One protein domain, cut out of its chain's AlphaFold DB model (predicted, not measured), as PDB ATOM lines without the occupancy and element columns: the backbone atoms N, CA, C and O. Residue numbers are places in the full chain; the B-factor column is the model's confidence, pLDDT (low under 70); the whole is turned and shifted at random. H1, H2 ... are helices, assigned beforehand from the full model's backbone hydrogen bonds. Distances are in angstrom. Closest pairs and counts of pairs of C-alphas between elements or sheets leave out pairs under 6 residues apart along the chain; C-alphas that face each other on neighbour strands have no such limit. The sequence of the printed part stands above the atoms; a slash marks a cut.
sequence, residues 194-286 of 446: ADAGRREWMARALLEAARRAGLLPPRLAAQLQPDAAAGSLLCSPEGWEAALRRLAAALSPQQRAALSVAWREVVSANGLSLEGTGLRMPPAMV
ATOM      1  N   ALA A 194       7.005  55.076 -61.875       73.81
ATOM      2  CA  ALA A 194       5.807  55.664 -61.285       73.81
ATOM      3  C   ALA A 194       4.843  54.630 -60.656       73.81
ATOM      4  O   ALA A 194       4.239  54.903 -59.616       73.81
ATOM      5  N   ASP A 195       4.716  53.431 -61.230       80.31
ATOM      6  CA  ASP A 195       3.849  52.359 -60.726       80.31
ATOM      7  C   ASP A 195       4.433  51.669 -59.489       80.31
ATOM      8  O   ASP A 195       3.692  51.176 -58.633       80.31
ATOM      9  N   ALA A 196       5.761  51.627 -59.361       81.94
ATOM     10  CA  ALA A 196       6.426  51.134 -58.157       81.94
ATOM     11  C   ALA A 196       6.185  52.084 -56.972       81.94
ATOM     12  O   ALA A 196       5.672  51.648 -55.939       81.94
ATOM     13  N   GLY A 197       6.428  53.388 -57.161       87.88
ATOM     14  CA  GLY A 197       6.195  54.398 -56.121       87.88
ATOM     15  C   GLY A 197       4.728  54.490 -55.691       87.88
ATOM     16  O   GLY A 197       4.426  54.595 -54.502       87.88
ATOM     17  N   ARG A 198       3.786  54.360 -56.636       86.69
ATOM     18  CA  ARG A 198       2.348  54.315 -56.326       86.69
ATOM     19  C   ARG A 198       1.985  53.113 -55.452       86.69
ATOM     20  O   ARG A 198       1.246  53.269 -54.482       86.69
ATOM     21  N   ARG A 199       2.477  51.919 -55.796       86.62
ATOM     22  CA  ARG A 199       2.191  50.683 -55.049       86.62
ATOM     23  C   ARG A 199       2.757  50.736 -53.633       86.62
ATOM     24  O   ARG A 199       2.062  50.370 -52.687       86.62
ATOM     25  N   GLU A 200       3.973  51.245 -53.485       89.31
ATOM     26  CA  GLU A 200       4.601  51.450 -52.180       89.31
ATOM     27  C   GLU A 200       3.824  52.444 -51.322       89.31
ATOM     28  O   GLU A 200       3.492  52.144 -50.173       89.31
ATOM     29  N   TRP A 201       3.441  53.585 -51.897       91.50
ATOM     30  CA  TRP A 201       2.616  54.561 -51.198       91.50
ATOM     31  C   TRP A 201       1.273  53.960 -50.749       91.50
ATOM     32  O   TRP A 201       0.881  54.128 -49.595       91.50
ATOM     33  N   MET A 202       0.592  53.196 -51.614       89.00
ATOM     34  CA  MET A 202      -0.673  52.535 -51.265       89.00
ATOM     35  C   MET A 202      -0.508  51.522 -50.127       89.00
ATOM     36  O   MET A 202      -1.367  51.455 -49.245       89.00
ATOM     37  N   ALA A 203       0.585  50.756 -50.120       88.62
ATOM     38  CA  ALA A 203       0.874  49.798 -49.058       88.62
ATOM     39  C   ALA A 203       1.124  50.503 -47.711       88.62
ATOM     40  O   ALA A 203       0.549  50.103 -46.697       88.62
ATOM     41  N   ARG A 204       1.892  51.602 -47.706       92.25
ATOM     42  CA  ARG A 204       2.115  52.434 -46.508       92.25
ATOM     43  C   ARG A 204       0.811  53.060 -46.003       92.25
ATOM     44  O   ARG A 204       0.499  52.964 -44.817       92.25
ATOM     45  N   ALA A 205       0.015  53.640 -46.903       91.00
ATOM     46  CA  ALA A 205      -1.270  54.251 -46.569       91.00
ATOM     47  C   ALA A 205      -2.258  53.235 -45.972       91.00
ATOM     48  O   ALA A 205      -2.998  53.555 -45.042       91.00
ATOM     49  N   LEU A 206      -2.244  51.992 -46.462       91.06
ATOM     50  CA  LEU A 206      -3.101  50.931 -45.943       91.06
ATOM     51  C   LEU A 206      -2.679  50.496 -44.539       91.06
ATOM     52  O   LEU A 206      -3.539  50.326 -43.677       91.06
ATOM     53  N   LEU A 207      -1.378  50.317 -44.304       91.44
ATOM     54  CA  LEU A 207      -0.857  49.964 -42.984       91.44
ATOM     55  C   LEU A 207      -1.198  51.039 -41.951       91.44
ATOM     56  O   LEU A 207      -1.652  50.718 -40.853       91.44
ATOM     57  N   GLU A 208      -1.071  52.310 -42.329       93.12
ATOM     58  CA  GLU A 208      -1.457  53.431 -41.477       93.12
ATOM     59  C   GLU A 208      -2.974  53.472 -41.228       93.12
ATOM     60  O   GLU A 208      -3.412  53.654 -40.091       93.12
ATOM     61  N   ALA A 209      -3.794  53.221 -42.253       92.12
ATOM     62  CA  ALA A 209      -5.243  53.121 -42.095       92.12
ATOM     63  C   ALA A 209      -5.641  51.946 -41.181       92.12
ATOM     64  O   ALA A 209      -6.511  52.095 -40.323       92.12
ATOM     65  N   ALA A 210      -4.981  50.791 -41.306       91.75
ATOM     66  CA  ALA A 210      -5.208  49.624 -40.454       91.75
ATOM     67  C   ALA A 210      -4.782  49.877 -39.000       91.75
ATOM     68  O   ALA A 210      -5.472  49.443 -38.073       91.75
ATOM     69  N   ARG A 211      -3.687  50.621 -38.795       93.12
ATOM     70  CA  ARG A 211      -3.233  51.080 -37.478       93.12
ATOM     71  C   ARG A 211      -4.273  51.984 -36.819       93.12
ATOM     72  O   ARG A 211      -4.673  51.720 -35.689       93.12
ATOM     73  N   ARG A 212      -4.765  53.001 -37.538       93.81
ATOM     74  CA  ARG A 212      -5.793  53.940 -37.047       93.81
ATOM     75  C   ARG A 212      -7.138  53.272 -36.784       93.81
ATOM     76  O   ARG A 212      -7.809  53.613 -35.819       93.81
ATOM     77  N   ALA A 213      -7.506  52.286 -37.598       92.69
ATOM     78  CA  ALA A 213      -8.715  51.493 -37.399       92.69
ATOM     79  C   ALA A 213      -8.608  50.487 -36.230       92.69
ATOM     80  O   ALA A 213      -9.566  49.756 -35.980       92.69
ATOM     81  N   GLY A 214      -7.462  50.411 -35.537       94.31
ATOM     82  CA  GLY A 214      -7.247  49.490 -34.418       94.31
ATOM     83  C   GLY A 214      -7.203  48.016 -34.831       94.31
ATOM     84  O   GLY A 214      -7.441  47.139 -34.006       94.31
ATOM     85  N   LEU A 215      -6.932  47.729 -36.111       92.12
ATOM     86  CA  LEU A 215      -6.886  46.360 -36.637       92.12
ATOM     87  C   LEU A 215      -5.543  45.677 -36.378       92.12
ATOM     88  O   LEU A 215      -5.455  44.452 -36.416       92.12
ATOM     89  N   LEU A 216      -4.497  46.464 -36.127       91.19
ATOM     90  CA  LEU A 216      -3.181  45.952 -35.777       91.19
ATOM     91  C   LEU A 216      -3.071  45.815 -34.252       91.19
ATOM     92  O   LEU A 216      -3.356  46.778 -33.536       91.19
ATOM     93  N   PRO A 217      -2.615  44.659 -33.732       87.75
ATOM     94  CA  PRO A 217      -2.308  44.512 -32.315       87.75
ATOM     95  C   PRO A 217      -1.328  45.609 -31.862       87.75
ATOM     96  O   PRO A 217      -0.369  45.869 -32.588       87.75
ATOM     97  N   PRO A 218      -1.474  46.209 -30.665       80.81
ATOM     98  CA  PRO A 218      -0.643  47.337 -30.223       80.81
ATOM     99  C   PRO A 218       0.865  47.060 -30.270       80.81
ATOM    100  O   PRO A 218       1.652  47.926 -30.640       80.81
ATOM    101  N   ARG A 219       1.270  45.822 -29.948       81.69
ATOM    102  CA  ARG A 219       2.674  45.385 -30.033       81.69
ATOM    103  C   ARG A 219       3.187  45.350 -31.469       81.69
ATOM    104  O   ARG A 219       4.314  45.760 -31.715       81.69
ATOM    105  N   LEU A 220       2.354  44.894 -32.401       79.62
ATOM    106  CA  LEU A 220       2.701  44.849 -33.815       79.62
ATOM    107  C   LEU A 220       2.712  46.267 -34.390       79.62
ATOM    108  O   LEU A 220       3.675  46.636 -35.037       79.62
ATOM    109  N   ALA A 221       1.731  47.107 -34.057       83.62
ATOM    110  CA  ALA A 221       1.690  48.512 -34.464       83.62
ATOM    111  C   ALA A 221       2.910  49.331 -33.995       83.62
ATOM    112  O   ALA A 221       3.321  50.249 -34.698       83.62
ATOM    113  N   ALA A 222       3.487  49.008 -32.832       82.44
ATOM    114  CA  ALA A 222       4.692  49.664 -32.317       82.44
ATOM    115  C   ALA A 222       5.993  49.164 -32.973       82.44
ATOM    116  O   ALA A 222       6.976  49.897 -33.018       82.44
ATOM    117  N   GLN A 223       6.012  47.922 -33.462       82.62
ATOM    118  CA  GLN A 223       7.187  47.305 -34.088       82.62
ATOM    119  C   GLN A 223       7.189  47.424 -35.616       82.62
ATOM    120  O   GLN A 223       8.243  47.332 -36.244       82.62
ATOM    121  N   LEU A 224       6.017  47.613 -36.225       84.19
ATOM    122  CA  LEU A 224       5.865  47.674 -37.667       84.19
ATOM    123  C   LEU A 224       6.315  49.046 -38.178       84.19
ATOM    124  O   LEU A 224       5.563  50.017 -38.146       84.19
ATOM    125  N   GLN A 225       7.545  49.117 -38.684       83.94
ATOM    126  CA  GLN A 225       7.963  50.244 -39.508       83.94
ATOM    127  C   GLN A 225       7.197  50.170 -40.840       83.94
ATOM    128  O   GLN A 225       7.284  49.143 -41.526       83.94
ATOM    129  N   PRO A 226       6.428  51.210 -41.216       77.56
ATOM    130  CA  PRO A 226       5.545  51.168 -42.383       77.56
ATOM    131  C   PRO A 226       6.302  50.876 -43.683       77.56
ATOM    132  O   PRO A 226       5.760  50.217 -44.565       77.56
ATOM    133  N   ASP A 227       7.568  51.281 -43.767       80.50
ATOM    134  CA  ASP A 227       8.411  51.120 -44.954       80.50
ATOM    135  C   ASP A 227       8.829  49.656 -45.169       80.50
ATOM    136  O   ASP A 227       8.692  49.117 -46.268       80.50
ATOM    137  N   ALA A 228       9.250  48.969 -44.102       82.44
ATOM    138  CA  ALA A 228       9.650  47.563 -44.171       82.44
ATOM    139  C   ALA A 228       8.452  46.645 -44.463       82.44
ATOM    140  O   ALA A 228       8.533  45.740 -45.295       82.44
ATOM    141  N   ALA A 229       7.312  46.905 -43.818       80.50
ATOM    142  CA  ALA A 229       6.110  46.097 -44.000       80.50
ATOM    143  C   ALA A 229       5.412  46.350 -45.344       80.50
ATOM    144  O   ALA A 229       4.851  45.417 -45.923       80.50
ATOM    145  N   ALA A 230       5.478  47.577 -45.873       82.19
ATOM    146  CA  ALA A 230       5.030  47.869 -47.230       82.19
ATOM    147  C   ALA A 230       5.839  47.064 -48.256       82.19
ATOM    148  O   ALA A 230       5.244  46.430 -49.127       82.19
ATOM    149  N   GLY A 231       7.166  47.001 -48.101       83.06
ATOM    150  CA  GLY A 231       8.031  46.165 -48.937       83.06
ATOM    151  C   GLY A 231       7.622  44.688 -48.919       83.06
ATOM    152  O   GLY A 231       7.432  44.086 -49.975       83.06
ATOM    153  N   SER A 232       7.378  44.111 -47.738       82.12
ATOM    154  CA  SER A 232       6.934  42.712 -47.622       82.12
ATOM    155  C   SER A 232       5.565  42.445 -48.262       82.12
ATOM    156  O   SER A 232       5.368  41.389 -48.861       82.12
ATOM    157  N   LEU A 233       4.625  43.395 -48.182       79.06
ATOM    158  CA  LEU A 233       3.317  43.301 -48.847       79.06
ATOM    159  C   LEU A 233       3.435  43.324 -50.378       79.06
ATOM    160  O   LEU A 233       2.665  42.649 -51.064       79.06
ATOM    161  N   LEU A 234       4.396  44.082 -50.908       81.31
ATOM    162  CA  LEU A 234       4.664  44.159 -52.345       81.31
ATOM    163  C   LEU A 234       5.365  42.913 -52.892       81.31
ATOM    164  O   LEU A 234       5.138  42.562 -54.046       81.31
ATOM    165  N   CYS A 235       6.161  42.229 -52.068       82.56
ATOM    166  CA  CYS A 235       6.866  40.999 -52.435       82.56
ATOM    167  C   CYS A 235       6.015  39.721 -52.305       82.56
ATOM    168  O   CYS A 235       6.541  38.625 -52.492       82.56
ATOM    169  N   SER A 236       4.720  39.828 -51.987       80.88
ATOM    170  CA  SER A 236       3.838  38.658 -51.941       80.88
ATOM    171  C   SER A 236       3.771  37.974 -53.317       80.88
ATOM    172  O   SER A 236       3.481  38.655 -54.307       80.88
ATOM    173  N   PRO A 237       3.963  36.642 -53.405       71.25
ATOM    174  CA  PRO A 237       3.984  35.911 -54.677       71.25
ATOM    175  C   PRO A 237       2.648  35.969 -55.434       71.25
ATOM    176  O   PRO A 237       2.597  35.737 -56.635       71.25
ATOM    177  N   GLU A 238       1.561  36.305 -54.740       79.06
ATOM    178  CA  GLU A 238       0.213  36.402 -55.306       79.06
ATOM    179  C   GLU A 238      -0.150  37.820 -55.777       79.06
ATOM    180  O   GLU A 238      -1.241  38.048 -56.302       79.06
ATOM    181  N   GLY A 239       0.746  38.786 -55.567       82.31
ATOM    182  CA  GLY A 239       0.498  40.200 -55.810       82.31
ATOM    183  C   GLY A 239      -0.280  40.886 -54.680       82.31
ATOM    184  O   GLY A 239      -1.103  40.302 -53.970       82.31
ATOM    185  N   TRP A 240      -0.023  42.183 -54.520       77.50
ATOM    186  CA  TRP A 240      -0.577  43.007 -53.440       77.50
ATOM    187  C   TRP A 240      -2.120  43.085 -53.452       77.50
ATOM    188  O   TRP A 240      -2.746  43.142 -52.393       77.50
ATOM    189  N   GLU A 241      -2.763  43.019 -54.625       77.56
ATOM    190  CA  GLU A 241      -4.231  43.002 -54.728       77.56
ATOM    191  C   GLU A 241      -4.863  41.737 -54.136       77.56
ATOM    192  O   GLU A 241      -5.913  41.814 -53.489       77.56
ATOM    193  N   ALA A 242      -4.256  40.567 -54.352       79.31
ATOM    194  CA  ALA A 242      -4.767  39.307 -53.824       79.31
ATOM    195  C   ALA A 242      -4.659  39.280 -52.294       79.31
ATOM    196  O   ALA A 242      -5.628  38.932 -51.610       79.31
ATOM    197  N   ALA A 243      -3.532  39.757 -51.756       77.62
ATOM    198  CA  ALA A 243      -3.328  39.933 -50.321       77.62
ATOM    199  C   ALA A 243      -4.382  40.876 -49.708       77.62
ATOM    200  O   ALA A 243      -4.999  40.549 -48.692       77.62
ATOM    201  N   LEU A 244      -4.673  41.999 -50.373       79.06
ATOM    202  CA  LEU A 244      -5.722  42.935 -49.962       79.06
ATOM    203  C   LEU A 244      -7.120  42.322 -49.964       79.06
ATOM    204  O   LEU A 244      -7.899  42.570 -49.042       79.06
ATOM    205  N   ARG A 245      -7.460  41.526 -50.983       82.75
ATOM    206  CA  ARG A 245      -8.762  40.845 -51.051       82.75
ATOM    207  C   ARG A 245      -8.914  39.817 -49.934       82.75
ATOM    208  O   ARG A 245      -9.986  39.756 -49.336       82.75
ATOM    209  N   ARG A 246      -7.860  39.061 -49.612       83.38
ATOM    210  CA  ARG A 246      -7.865  38.114 -48.482       83.38
ATOM    211  C   ARG A 246      -8.013  38.827 -47.145       83.38
ATOM    212  O   ARG A 246      -8.848  38.425 -46.341       83.38
ATOM    213  N   LEU A 247      -7.281  39.922 -46.947       81.69
ATOM    214  CA  LEU A 247      -7.417  40.747 -45.752       81.69
ATOM    215  C   LEU A 247      -8.841  41.308 -45.636       81.69
ATOM    216  O   LEU A 247      -9.477  41.159 -44.602       81.69
ATOM    217  N   ALA A 248      -9.398  41.861 -46.716       83.44
ATOM    218  CA  ALA A 248     -10.772  42.358 -46.731       83.44
ATOM    219  C   ALA A 248     -11.816  41.261 -46.446       83.44
ATOM    220  O   ALA A 248     -12.815  41.536 -45.783       83.44
ATOM    221  N   ALA A 249     -11.588  40.033 -46.925       85.19
ATOM    222  CA  ALA A 249     -12.454  38.885 -46.663       85.19
ATOM    223  C   ALA A 249     -12.380  38.404 -45.204       85.19
ATOM    224  O   ALA A 249     -13.388  37.953 -44.667       85.19
ATOM    225  N   ALA A 250     -11.219  38.539 -44.559       88.38
ATOM    226  CA  ALA A 250     -11.025  38.195 -43.152       88.38
ATOM    227  C   ALA A 250     -11.626  39.232 -42.180       88.38
ATOM    228  O   ALA A 250     -11.882  38.911 -41.021       88.38
ATOM    229  N   LEU A 251     -11.866  40.469 -42.631       92.00
ATOM    230  CA  LEU A 251     -12.413  41.538 -41.794       92.00
ATOM    231  C   LEU A 251     -13.945  41.471 -41.677       92.00
ATOM    232  O   LEU A 251     -14.691  41.395 -42.666       92.00
ATOM    233  N   SER A 252     -14.438  41.624 -40.448       94.38
ATOM    234  CA  SER A 252     -15.870  41.800 -40.184       94.38
ATOM    235  C   SER A 252     -16.426  43.057 -40.887       94.38
ATOM    236  O   SER A 252     -15.671  43.981 -41.211       94.38
ATOM    237  N   PRO A 253     -17.749  43.147 -41.136       91.00
ATOM    238  CA  PRO A 253     -18.351  44.333 -41.754       91.00
ATOM    239  C   PRO A 253     -18.045  45.641 -41.007       91.00
ATOM    240  O   PRO A 253     -17.790  46.664 -41.640       91.00
ATOM    241  N   GLN A 254     -18.007  45.599 -39.671       90.44
ATOM    242  CA  GLN A 254     -17.675  46.754 -38.831       90.44
ATOM    243  C   GLN A 254     -16.212  47.181 -39.000       90.44
ATOM    244  O   GLN A 254     -15.930  48.361 -39.187       90.44
ATOM    245  N   GLN A 255     -15.281  46.224 -39.021       91.88
ATOM    246  CA  GLN A 255     -13.862  46.505 -39.252       91.88
ATOM    247  C   GLN A 255     -13.602  47.060 -40.657       91.88
ATOM    248  O   GLN A 255     -12.785  47.963 -40.817       91.88
ATOM    249  N   ARG A 256     -14.330  46.580 -41.674       92.31
ATOM    250  CA  ARG A 256     -14.271  47.149 -43.030       92.31
ATOM    251  C   ARG A 256     -14.761  48.594 -43.069       92.31
ATOM    252  O   ARG A 256     -14.137  49.426 -43.723       92.31
ATOM    253  N   ALA A 257     -15.834  48.914 -42.345       89.62
ATOM    254  CA  ALA A 257     -16.313  50.288 -42.228       89.62
ATOM    255  C   ALA A 257     -15.277  51.193 -41.538       89.62
ATOM    256  O   ALA A 257     -14.943  52.243 -42.090       89.62
ATOM    257  N   ALA A 258     -14.702  50.762 -40.409       90.00
ATOM    258  CA  ALA A 258     -13.651  51.501 -39.703       90.00
ATOM    259  C   ALA A 258     -12.408  51.724 -40.583       90.00
ATOM    260  O   ALA A 258     -11.933  52.852 -40.713       90.00
ATOM    261  N   LEU A 259     -11.946  50.679 -41.280       92.56
ATOM    262  CA  LEU A 259     -10.838  50.773 -42.232       92.56
ATOM    263  C   LEU A 259     -11.147  51.750 -43.373       92.56
ATOM    264  O   LEU A 259     -10.270  52.503 -43.783       92.56
ATOM    265  N   SER A 260     -12.390  51.791 -43.862       91.75
ATOM    266  CA  SER A 260     -12.795  52.715 -44.931       91.75
ATOM    267  C   SER A 260     -12.807  54.186 -44.508       91.75
ATOM    268  O   SER A 260     -12.561  55.075 -45.325       91.75
ATOM    269  N   VAL A 261     -13.101  54.465 -43.236       93.19
ATOM    270  CA  VAL A 261     -13.011  55.816 -42.669       93.19
ATOM    271  C   VAL A 261     -11.543  56.197 -42.516       93.19
ATOM    272  O   VAL A 261     -11.126  57.198 -43.095       93.19
ATOM    273  N   ALA A 262     -10.747  55.337 -41.877       93.44
ATOM    274  CA  ALA A 262      -9.317  55.558 -41.688       93.44
ATOM    275  C   ALA A 262      -8.564  55.725 -43.021       93.44
ATOM    276  O   ALA A 262      -7.701  56.590 -43.142       93.44
ATOM    277  N   TRP A 263      -8.925  54.961 -44.058       91.56
ATOM    278  CA  TRP A 263      -8.363  55.109 -45.402       91.56
ATOM    279  C   TRP A 263      -8.630  56.501 -45.980       91.56
ATOM    280  O   TRP A 263      -7.715  57.143 -46.488       91.56
ATOM    281  N   ARG A 264      -9.869  56.999 -45.877       92.31
ATOM    282  CA  ARG A 264     -10.220  58.342 -46.367       92.31
ATOM    283  C   ARG A 264      -9.457  59.437 -45.629       92.31
ATOM    284  O   ARG A 264      -9.013  60.374 -46.280       92.31
ATOM    285  N   GLU A 265      -9.272  59.294 -44.321       93.00
ATOM    286  CA  GLU A 265      -8.487  60.231 -43.508       93.00
ATOM    287  C   GLU A 265      -6.998  60.225 -43.863       93.00
ATOM    288  O   GLU A 265      -6.373  61.278 -43.921       93.00
ATOM    289  N   VAL A 266      -6.409  59.052 -44.114       92.12
ATOM    290  CA  VAL A 266      -5.001  58.957 -44.523       92.12
ATOM    291  C   VAL A 266      -4.809  59.556 -45.916       92.12
ATOM    292  O   VAL A 266      -3.867  60.313 -46.133       92.12
ATOM    293  N   VAL A 267      -5.717  59.277 -46.854       91.38
ATOM    294  CA  VAL A 267      -5.661  59.842 -48.209       91.38
ATOM    295  C   VAL A 267      -5.824  61.369 -48.174       91.38
ATOM    296  O   VAL A 267      -5.045  62.074 -48.817       91.38
ATOM    297  N   SER A 268      -6.764  61.892 -47.374       91.00
ATOM    298  CA  SER A 268      -6.984  63.337 -47.246       91.00
ATOM    299  C   SER A 268      -5.835  64.057 -46.535       91.00
ATOM    300  O   SER A 268      -5.439  65.134 -46.976       91.00
ATOM    301  N   ALA A 269      -5.242  63.455 -45.497       91.00
ATOM    302  CA  ALA A 269      -4.097  64.020 -44.779       91.00
ATOM    303  C   ALA A 269      -2.841  64.154 -45.657       91.00
ATOM    304  O   ALA A 269      -2.011  65.022 -45.409       91.00
ATOM    305  N   ASN A 270      -2.718  63.334 -46.703       90.56
ATOM    306  CA  ASN A 270      -1.636  63.425 -47.686       90.56
ATOM    307  C   ASN A 270      -1.969  64.359 -48.868       90.56
ATOM    308  O   ASN A 270      -1.232  64.389 -49.850       90.56
ATOM    309  N   GLY A 271      -3.083  65.100 -48.808       89.12
ATOM    310  CA  GLY A 271      -3.486  66.044 -49.855       89.12
ATOM    311  C   GLY A 271      -3.914  65.387 -51.172       89.12
ATOM    312  O   GLY A 271      -4.027  66.068 -52.190       89.12
ATOM    313  N   LEU A 272      -4.158  64.074 -51.181       85.00
ATOM    314  CA  LEU A 272      -4.568  63.355 -52.383       85.00
ATOM    315  C   LEU A 272      -6.094  63.355 -52.491       85.00
ATOM    316  O   LEU A 272      -6.807  62.899 -51.600       85.00
ATOM    317  N   SER A 273      -6.613  63.846 -53.616       78.50
ATOM    318  CA  SER A 273      -8.040  63.731 -53.918       78.50
ATOM    319  C   SER A 273      -8.355  62.327 -54.440       78.50
ATOM    320  O   SER A 273      -7.777  61.878 -55.437       78.50
ATOM    321  N   LEU A 274      -9.306  61.649 -53.789       70.69
ATOM    322  CA  LEU A 274      -9.820  60.334 -54.199       70.69
ATOM    323  C   LEU A 274     -10.441  60.355 -55.607       70.69
ATOM    324  O   LEU A 274     -10.466  59.322 -56.271       70.69
ATOM    325  N   GLU A 275     -10.927  61.512 -56.066       70.94
ATOM    326  CA  GLU A 275     -11.633  61.637 -57.349       70.94
ATOM    327  C   GLU A 275     -10.694  61.816 -58.551       70.94
ATOM    328  O   GLU A 275     -11.063  61.455 -59.664       70.94
ATOM    329  N   GLY A 276      -9.468  62.313 -58.344       65.69
ATOM    330  CA  GLY A 276      -8.531  62.614 -59.440       65.69
ATOM    331  C   GLY A 276      -7.373  61.628 -59.603       65.69
ATOM    332  O   GLY A 276      -6.792  61.521 -60.678       65.69
ATOM    333  N   THR A 277      -7.011  60.895 -58.548       63.88
ATOM    334  CA  THR A 277      -5.756  60.118 -58.514       63.88
ATOM    335  C   THR A 277      -5.910  58.660 -58.948       63.88
ATOM    336  O   THR A 277      -4.913  57.941 -59.060       63.88
ATOM    337  N   GLY A 278      -7.146  58.192 -59.159       70.75
ATOM    338  CA  GLY A 278      -7.443  56.774 -59.386       70.75
ATOM    339  C   GLY A 278      -7.170  55.888 -58.162       70.75
ATOM    340  O   GLY A 278      -7.312  54.671 -58.246       70.75
ATOM    341  N   LEU A 279      -6.813  56.476 -57.012       69.38
ATOM    342  CA  LEU A 279      -6.563  55.789 -55.742       69.38
ATOM    343  C   LEU A 279      -7.889  55.468 -55.051       69.38
ATOM    344  O   LEU A 279      -8.175  55.899 -53.934       69.38
ATOM    345  N   ARG A 280      -8.751  54.731 -55.747       76.12
ATOM    346  CA  ARG A 280     -10.008  54.268 -55.175       76.12
ATOM    347  C   ARG A 280      -9.703  53.114 -54.228       76.12
ATOM    348  O   ARG A 280      -8.921  52.224 -54.557       76.12
ATOM    349  N   MET A 281     -10.336  53.122 -53.056       75.94
ATOM    350  CA  MET A 281     -10.244  51.991 -52.138       75.94
ATOM    351  C   MET A 281     -10.648  50.709 -52.892       75.94
ATOM    352  O   MET A 281     -11.631  50.759 -53.646       75.94
ATOM    353  N   PRO A 282      -9.919  49.585 -52.734       70.88
ATOM    354  CA  PRO A 282     -10.217  48.360 -53.461       70.88
ATOM    355  C   PRO A 282     -11.701  48.001 -53.309       70.88
ATOM    356  O   PRO A 282     -12.216  48.062 -52.188       70.88
ATOM    357  N   PRO A 283     -12.404  47.589 -54.380       69.94
ATOM    358  CA  PRO A 283     -13.840  47.298 -54.324       69.94
ATOM    359  C   PRO A 283     -14.223  46.296 -53.225       69.94
ATOM    360  O   PRO A 283     -15.319  46.364 -52.679       69.94
ATOM    361  N   ALA A 284     -13.300  45.395 -52.869       66.12
ATOM    362  CA  ALA A 284     -13.463  44.409 -51.802       66.12
ATOM    363  C   ALA A 284     -13.578  45.018 -50.389       66.12
ATOM    364  O   ALA A 284     -14.147  44.391 -49.498       66.12
ATOM    365  N   MET A 285     -13.052  46.227 -50.178       67.50
ATOM    366  CA  MET A 285     -13.054  46.919 -48.885       67.50
ATOM    367  C   MET A 285     -14.218  47.899 -48.730       67.50
ATOM    368  O   MET A 285     -14.489  48.345 -47.619       67.50
ATOM    369  N   VAL A 286     -14.916  48.243 -49.816       78.88
ATOM    370  CA  VAL A 286     -16.077  49.133 -49.741       78.88
ATOM    371  C   VAL A 286     -17.200  48.387 -49.014       78.88
ATOM    372  O   VAL A 286     -17.594  47.310 -49.472       78.88
TER     373      VAL A 286
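This is residues 194 to 286 of the 446 residues of an uncharacterized protein of Monoraphidium neglectum (UniProt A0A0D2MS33). A long helix, H1, stands in the middle, and the chain after it wraps loosely part of the way round it: H3 crosses H1 on one side, H5 crosses its later part on another, and H4 lies between H3 and H5, near H1. Short H2 lies off beyond the later part of H1, close to it near Arg 211, and residues 270 to 286, a tail with no named element, fold back from the end of H5. The printed part has 93 residues with five named helices, H1 H2 H3 H4 H5 in order, and no named strand; its class is all helix, with 62 residues in the helices. It is compact, with a radius of gyration of the C-alphas of 12.6 A, and rounded, spanning 34 by 28 by 24 A.

H1 covers residues 194 to 212, from C-alpha 194 at (5.807, 55.664, -61.285) to C-alpha 212 at (-5.793, 53.940, -37.047), a length of 26.9 A. H2 covers residues 218 to 223 and H3 residues 226 to 234, with lengths of 8.7 A and 12.2 A. H4, residues 240 to 250, is 15.4 A long. H5, residues 253 to 269, is 24.5 A long and ends at C-alpha 269, at (-4.097, 64.020, -44.779).

H1 touches H3 at a steep tilt of 62 degrees, opposite ways; their closest C-alphas, of Ala 203 and Ala 230, are 4.9 A apart. H1 touches H5 with residues 205 to 212 alone, at a steep tilt of 58 degrees, opposite ways; their closest C-alphas, of Ala 209 and Ala 262, are 4.8 A apart. H1 and H4 are near each other, with 6 pairs of C-alphas within 10 A. H2 is close to H1 but not clearly touching, its Ala 221 C-alpha 6.3 A from that of Arg 211; their steep tilt of 36 degrees is only just steep. H3 and H4 only just touch, with 3 pairs of C-alphas within 8 A, and only at the corner, about perpendicular at 81 degrees; their closest C-alphas, of Leu 234 and Trp 240, are 5.5 A apart. H4 and H5 are close but not clearly touching, at 7.0 A between the C-alphas of Ala 248 and Arg 256. H3 and H5 are apart. In H1, H2, H3, H4 and H5, every O i to N i+4 pair is within hydrogen-bond range.

The two C-alphas farthest apart, of Arg 219 and Gly 276, are 35.9 A from each other. The printed part has no cut, and the four links between helices are tight. Mean pLDDT of the printed part is 84.2, with residues 276 to 277, 279 and 283 to 285 under 70.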